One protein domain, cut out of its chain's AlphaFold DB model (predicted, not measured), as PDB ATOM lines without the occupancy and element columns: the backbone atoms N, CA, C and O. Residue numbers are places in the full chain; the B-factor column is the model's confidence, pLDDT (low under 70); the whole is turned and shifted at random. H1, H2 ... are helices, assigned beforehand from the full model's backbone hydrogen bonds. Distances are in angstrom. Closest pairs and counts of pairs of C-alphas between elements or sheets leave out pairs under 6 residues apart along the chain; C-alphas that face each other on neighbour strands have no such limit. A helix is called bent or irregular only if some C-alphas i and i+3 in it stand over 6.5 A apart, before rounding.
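AT A GLANCE: This is residues 94 to 143 of the 315 residues of the protein "C2H2-type domain-containing protein" of Tetraselmis sp. GSL018 (UniProt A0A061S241). The model is a hook: one long helix, H2, makes the shaft, and the short helix H1 meets its first end at a corner. Residues 94 to 101, with no named element, make the curved end of the hook and fold back from H1 towards the first part of H2, while residues 123 to 143, of which 123 to 143 belong to H2, stick out free. The printed part has 50 residues with two named helices, H1 then H2 along the chain, and no named strand; its class is all helix. The whole is extended, with a radius of gyration of the C-alphas of 17.0 A, and the C-alphas span 53 by 19 by 9 A, a rod.

IN THESE COORDINATES: H2, residues 112 to 143, is 45.4 A long from first to last C-alpha. It begins with C-alpha 112 at (-17.635, -13.936, 11.055) and ends with C-alpha 143 at (27.295, -12.509, 4.466). H1, residues 102 to 110, is 12.3 A long and begins with C-alpha 102 at (-18.033, -28.936, 20.613).

HOW THE PARTS SIT: H1 and H2 are close but not clearly touching, with 2 pairs of C-alphas within 8 A. Their closest C-alphas, those of His 108 and His 114, are 6.6 A apart. The two helices run the same way at a steep tilt of 66 degrees. Their centres are 27.7 A apart. In H1 and H2 every O i to N i+4 pair is within hydrogen-bond range, and neither helix is bent.

THE WHOLE: The two C-alphas farthest apart, those of Ala 103 and Gly 143, are 52.9 A apart. The printed part has no cut, and the link from H1 to H2, one residue, is tight. The mean pLDDT of the printed part is 89.0, and residues 132 to 136, within H2, are under 70.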
ATOM      1  N   VAL A  94      -6.155 -19.855  16.299       96.50
ATOM      2  CA  VAL A  94      -6.178 -18.500  15.723       96.50
ATOM      3  C   VAL A  94      -6.634 -17.468  16.753       96.50
ATOM      4  O   VAL A  94      -6.032 -16.406  16.887       96.50
ATOM      5  N   CYS A  95      -7.695 -17.778  17.503       96.75
ATOM      6  CA  CYS A  95      -8.261 -16.867  18.501       96.75
ATOM      7  C   CYS A  95      -7.769 -17.155  19.931       96.75
ATOM      8  O   CYS A  95      -8.042 -16.372  20.834       96.75
ATOM      9  N   GLN A  96      -7.075 -18.277  20.149       96.25
ATOM     10  CA  GLN A  96      -6.596 -18.772  21.448       96.25
ATOM     11  C   GLN A  96      -7.686 -18.953  22.521       96.25
ATOM     12  O   GLN A  96      -7.379 -19.007  23.711       96.25
ATOM     13  N   VAL A  97      -8.948 -19.103  22.112       96.50
ATOM     14  CA  VAL A  97     -10.095 -19.300  23.015       96.50
ATOM     15  C   VAL A  97     -10.361 -20.794  23.214       96.50
ATOM     16  O   VAL A  97     -10.273 -21.574  22.263       96.50
ATOM     17  N   SER A  98     -10.686 -21.193  24.446       96.75
ATOM     18  CA  SER A  98     -11.041 -22.565  24.829       96.75
ATOM     19  C   SER A  98     -12.536 -22.702  25.122       96.75
ATOM     20  O   SER A  98     -13.089 -21.918  25.895       96.75
ATOM     21  N   TYR A  99     -13.165 -23.737  24.575       96.25
ATOM     22  CA  TYR A  99     -14.582 -24.055  24.716       96.25
ATOM     23  C   TYR A  99     -14.771 -25.407  25.406       96.25
ATOM     24  O   TYR A  99     -13.995 -26.341  25.206       96.25
ATOM     25  N   LYS A 100     -15.827 -25.510  26.222       92.06
ATOM     26  CA  LYS A 100     -16.184 -26.735  26.967       92.06
ATOM     27  C   LYS A 100     -17.125 -27.663  26.193       92.06
ATOM     28  O   LYS A 100     -17.406 -28.765  26.645       92.06
ATOM     29  N   SER A 101     -17.654 -27.195  25.066       94.25
ATOM     30  CA  SER A 101     -18.606 -27.922  24.232       94.25
ATOM     31  C   SER A 101     -18.210 -27.793  22.771       94.25
ATOM     32  O   SER A 101     -17.866 -26.703  22.304       94.25
ATOM     33  N   GLU A 102     -18.312 -28.898  22.043       94.62
ATOM     34  CA  GLU A 102     -18.033 -28.936  20.613       94.62
ATOM     35  C   GLU A 102     -18.982 -28.025  19.820       94.62
ATOM     36  O   GLU A 102     -18.550 -27.339  18.898       94.62
ATOM     37  N   ALA A 103     -20.258 -27.935  20.212       96.56
ATOM     38  CA  ALA A 103     -21.231 -27.066  19.548       96.56
ATOM     39  C   ALA A 103     -20.801 -25.588  19.593       96.56
ATOM     40  O   ALA A 103     -20.880 -24.884  18.587       96.56
ATOM     41  N   GLN A 104     -20.265 -25.135  20.732       97.00
ATOM     42  CA  GLN A 104     -19.737 -23.775  20.881       97.00
ATOM     43  C   GLN A 104     -18.497 -23.550  20.012       97.00
ATOM     44  O   GLN A 104     -18.364 -22.498  19.390       97.00
ATOM     45  N   TYR A 105     -17.613 -24.547  19.930       97.81
ATOM     46  CA  TYR A 105     -16.441 -24.494  19.061       97.81
ATOM     47  C   TYR A 105     -16.832 -24.437  17.575       97.81
ATOM     48  O   TYR A 105     -16.313 -23.600  16.839       97.81
ATOM     49  N   ARG A 106     -17.813 -25.243  17.142       97.44
ATOM     50  CA  ARG A 106     -18.351 -25.227  15.770       97.44
ATOM     51  C   ARG A 106     -18.985 -23.879  15.418       97.44
ATOM     52  O   ARG A 106     -18.722 -23.328  14.351       97.44
ATOM     53  N   MET A 107     -19.768 -23.303  16.330       98.19
ATOM     54  CA  MET A 107     -20.314 -21.954  16.150       98.19
ATOM     55  C   MET A 107     -19.212 -20.889  16.093       98.19
ATOM     56  O   MET A 107     -19.314 -19.943  15.314       98.19
ATOM     57  N   HIS A 108     -18.147 -21.045  16.884       97.94
ATOM     58  CA  HIS A 108     -17.000 -20.141  16.863       97.94
ATOM     59  C   HIS A 108     -16.292 -20.150  15.503       97.94
ATOM     60  O   HIS A 108     -16.119 -19.082  14.917       97.94
ATOM     61  N   ILE A 109     -15.935 -21.326  14.972       98.19
ATOM     62  CA  ILE A 109     -15.235 -21.437  13.679       98.19
ATOM     63  C   ILE A 109     -16.103 -20.967  12.499       98.19
ATOM     64  O   ILE A 109     -15.591 -20.379  11.548       98.19
ATOM     65  N   ALA A 110     -17.427 -21.145  12.578       97.88
ATOM     66  CA  ALA A 110     -18.374 -20.646  11.579       97.88
ATOM     67  C   ALA A 110     -18.661 -19.133  11.703       97.88
ATOM     68  O   ALA A 110     -19.276 -18.536  10.813       97.88
ATOM     69  N   GLY A 111     -18.229 -18.494  12.795       98.12
ATOM     70  CA  GLY A 111     -18.479 -17.086  13.081       98.12
ATOM     71  C   GLY A 111     -17.690 -16.127  12.185       98.12
ATOM     72  O   GLY A 111     -16.538 -16.366  11.818       98.12
ATOM     73  N   ALA A 112     -18.282 -14.969  11.872       98.06
ATOM     74  CA  ALA A 112     -17.635 -13.936  11.055       98.06
ATOM     75  C   ALA A 112     -16.340 -13.388  11.687       98.06
ATOM     76  O   ALA A 112     -15.403 -13.046  10.969       98.06
ATOM     77  N   ALA A 113     -16.272 -13.331  13.022       97.00
ATOM     78  CA  ALA A 113     -15.078 -12.900  13.745       97.00
ATOM     79  C   ALA A 113     -13.894 -13.853  13.516       97.00
ATOM     80  O   ALA A 113     -12.789 -13.392  13.231       97.00
ATOM     81  N   HIS A 114     -14.137 -15.168  13.571       98.12
ATOM     82  CA  HIS A 114     -13.106 -16.171  13.318       98.12
ATOM     83  C   HIS A 114     -12.601 -16.089  11.876       98.12
ATOM     84  O   HIS A 114     -11.399 -15.976  11.666       98.12
ATOM     85  N   ARG A 115     -13.502 -16.014  10.884       98.00
ATOM     86  CA  ARG A 115     -13.117 -15.860   9.466       98.00
ATOM     87  C   ARG A 115     -12.224 -14.643   9.214       98.00
ATOM     88  O   ARG A 115     -11.230 -14.750   8.505       98.00
ATOM     89  N   LYS A 116     -12.544 -13.494   9.822       98.06
ATOM     90  CA  LYS A 116     -11.711 -12.282   9.722       98.06
ATOM     91  C   LYS A 116     -10.336 -12.474  10.369       98.06
ATOM     92  O   LYS A 116      -9.337 -12.022   9.817       98.06
ATOM     93  N   ALA A 117     -10.277 -13.145  11.520       96.75
ATOM     94  CA  ALA A 117      -9.017 -13.439  12.197       96.75
ATOM     95  C   ALA A 117      -8.142 -14.415  11.391       96.75
ATOM     96  O   ALA A 117      -6.939 -14.196  11.299       96.75
ATOM     97  N   VAL A 118      -8.742 -15.435  10.767       98.06
ATOM     98  CA  VAL A 118      -8.049 -16.383   9.878       98.06
ATOM     99  C   VAL A 118      -7.461 -15.660   8.673       98.06
ATOM    100  O   VAL A 118      -6.262 -15.768   8.448       98.06
ATOM    101  N   ALA A 119      -8.258 -14.858   7.961       97.56
ATOM    102  CA  ALA A 119      -7.781 -14.113   6.795       97.56
ATOM    103  C   ALA A 119      -6.592 -13.201   7.141       97.56
ATOM    104  O   ALA A 119      -5.591 -13.174   6.429       97.56
ATOM    105  N   LYS A 120      -6.659 -12.510   8.288       95.94
ATOM    106  CA  LYS A 120      -5.549 -11.684   8.769       95.94
ATOM    107  C   LYS A 120      -4.326 -12.516   9.159       95.94
ATOM    108  O   LYS A 120      -3.209 -12.139   8.832       95.94
ATOM    109  N   ALA A 121      -4.516 -13.639   9.851       95.62
ATOM    110  CA  ALA A 121      -3.416 -14.520  10.232       95.62
ATOM    111  C   ALA A 121      -2.726 -15.134   9.002       95.62
ATOM    112  O   ALA A 121      -1.507 -15.294   8.998       95.62
ATOM    113  N   GLU A 122      -3.482 -15.447   7.948       95.75
ATOM    114  CA  GLU A 122      -2.945 -15.900   6.665       95.75
ATOM    115  C   GLU A 122      -2.180 -14.792   5.945       95.75
ATOM    116  O   GLU A 122      -1.071 -15.043   5.476       95.75
ATOM    117  N   GLU A 123      -2.706 -13.566   5.907       94.69
ATOM    118  CA  GLU A 123      -1.997 -12.412   5.350       94.69
ATOM    119  C   GLU A 123      -0.702 -12.128   6.123       94.69
ATOM    120  O   GLU A 123       0.359 -11.984   5.520       94.69
ATOM    121  N   ASP A 124      -0.752 -12.127   7.457       89.94
ATOM    122  CA  ASP A 124       0.422 -11.952   8.311       89.94
ATOM    123  C   ASP A 124       1.434 -13.087   8.090       89.94
ATOM    124  O   ASP A 124       2.637 -12.831   8.013       89.94
ATOM    125  N   ARG A 125       0.976 -14.334   7.903       90.69
ATOM    126  CA  ARG A 125       1.840 -15.476   7.567       90.69
ATOM    127  C   ARG A 125       2.457 -15.331   6.178       90.69
ATOM    128  O   ARG A 125       3.648 -15.586   6.022       90.69
ATOM    129  N   GLN A 126       1.698 -14.894   5.178       92.06
ATOM    130  CA  GLN A 126       2.207 -14.633   3.829       92.06
ATOM    131  C   GLN A 126       3.197 -13.466   3.820       92.06
ATOM    132  O   GLN A 126       4.242 -13.536   3.172       92.06
ATOM    133  N   ARG A 127       2.914 -12.410   4.584       89.38
ATOM    134  CA  ARG A 127       3.809 -11.272   4.779       89.38
ATOM    135  C   ARG A 127       5.065 -11.678   5.538       89.38
ATOM    136  O   ARG A 127       6.134 -11.191   5.196       89.38
ATOM    137  N   ALA A 128       4.969 -12.577   6.513       85.62
ATOM    138  CA  ALA A 128       6.123 -13.137   7.207       85.62
ATOM    139  C   ALA A 128       6.959 -14.034   6.286       85.62
ATOM    140  O   ALA A 128       8.178 -13.951   6.329       85.62
ATOM    141  N   LEU A 129       6.343 -14.827   5.406       85.62
ATOM    142  CA  LEU A 129       7.070 -15.609   4.401       85.62
ATOM    143  C   LEU A 129       7.781 -14.695   3.391       85.62
ATOM    144  O   LEU A 129       8.967 -14.870   3.127       85.62
ATOM    145  N   ARG A 130       7.097 -13.664   2.882       85.88
ATOM    146  CA  ARG A 130       7.681 -12.687   1.945       85.88
ATOM    147  C   ARG A 130       8.732 -11.785   2.598       85.88
ATOM    148  O   ARG A 130       9.776 -11.519   2.012       85.88
ATOM    149  N   GLY A 131       8.471 -11.318   3.813       78.88
ATOM    150  CA  GLY A 131       9.361 -10.444   4.577       78.88
ATOM    151  C   GLY A 131      10.531 -11.187   5.217       78.88
ATOM    152  O   GLY A 131      11.626 -10.640   5.307       78.88
ATOM    153  N   GLY A 132      10.326 -12.444   5.608       69.12
ATOM    154  CA  GLY A 132      11.357 -13.349   6.107       69.12
ATOM    155  C   GLY A 132      12.334 -13.746   5.009       69.12
ATOM    156  O   GLY A 132      13.534 -13.673   5.238       69.12
ATOM    157  N   ALA A 133      11.848 -14.019   3.793       62.72
ATOM    158  CA  ALA A 133      12.714 -14.223   2.633       62.72
ATOM    159  C   ALA A 133      13.552 -12.975   2.312       62.72
ATOM    160  O   ALA A 133      14.720 -13.101   1.972       62.72
ATOM    161  N   ALA A 134      13.009 -11.763   2.471       64.00
ATOM    162  CA  ALA A 134      13.777 -10.533   2.272       64.00
ATOM    163  C   ALA A 134      14.821 -10.294   3.379       64.00
ATOM    164  O   ALA A 134      15.928  -9.854   3.085       64.00
ATOM    165  N   ALA A 135      14.498 -10.595   4.641       69.94
ATOM    166  CA  ALA A 135      15.440 -10.477   5.753       69.94
ATOM    167  C   ALA A 135      16.544 -11.544   5.688       69.94
ATOM    168  O   ALA A 135      17.712 -11.229   5.905       69.94
ATOM    169  N   GLU A 136      16.202 -12.782   5.335       66.31
ATOM    170  CA  GLU A 136      17.171 -13.857   5.124       66.31
ATOM    171  C   GLU A 136      18.014 -13.604   3.870       66.31
ATOM    172  O   GLU A 136      19.230 -13.724   3.935       66.31
ATOM    173  N   ALA A 137      17.421 -13.145   2.762       71.12
ATOM    174  CA  ALA A 137      18.170 -12.735   1.574       71.12
ATOM    175  C   ALA A 137      19.079 -11.529   1.853       71.12
ATOM    176  O   ALA A 137      20.186 -11.471   1.325       71.12
ATOM    177  N   ALA A 138      18.664 -10.587   2.705       73.19
ATOM    178  CA  ALA A 138      19.507  -9.474   3.133       73.19
ATOM    179  C   ALA A 138      20.666  -9.942   4.029       73.19
ATOM    180  O   ALA A 138      21.794  -9.485   3.845       73.19
ATOM    181  N   LEU A 139      20.424 -10.875   4.957       75.19
ATOM    182  CA  LEU A 139      21.478 -11.488   5.772       75.19
ATOM    183  C   LEU A 139      22.424 -12.351   4.925       75.19
ATOM    184  O   LEU A 139      23.639 -12.287   5.113       75.19
ATOM    185  N   ALA A 140      21.897 -13.093   3.950       76.75
ATOM    186  CA  ALA A 140      22.681 -13.843   2.980       76.75
ATOM    187  C   ALA A 140      23.529 -12.892   2.124       76.75
ATOM    188  O   ALA A 140      24.738 -13.059   2.067       76.75
ATOM    189  N   ALA A 141      22.961 -11.832   1.545       74.88
ATOM    190  CA  ALA A 141      23.713 -10.851   0.757       74.88
ATOM    191  C   ALA A 141      24.795 -10.123   1.581       74.88
ATOM    192  O   ALA A 141      25.917  -9.932   1.103       74.88
ATOM    193  N   ALA A 142      24.503  -9.772   2.837       76.88
ATOM    194  CA  ALA A 142      25.480  -9.174   3.750       76.88
ATOM    195  C   ALA A 142      26.608 -10.155   4.127       76.88
ATOM    196  O   ALA A 142      27.761  -9.748   4.284       76.88
ATOM    197  N   GLY A 143      26.308 -11.456   4.214       70.06
ATOM    198  CA  GLY A 143      27.295 -12.509   4.466       70.06
ATOM    199  C   GLY A 143      28.328 -12.679   3.347       70.06
ATOM    200  O   GLY A 143      29.459 -13.081   3.617       70.06
TER     201      GLY A 143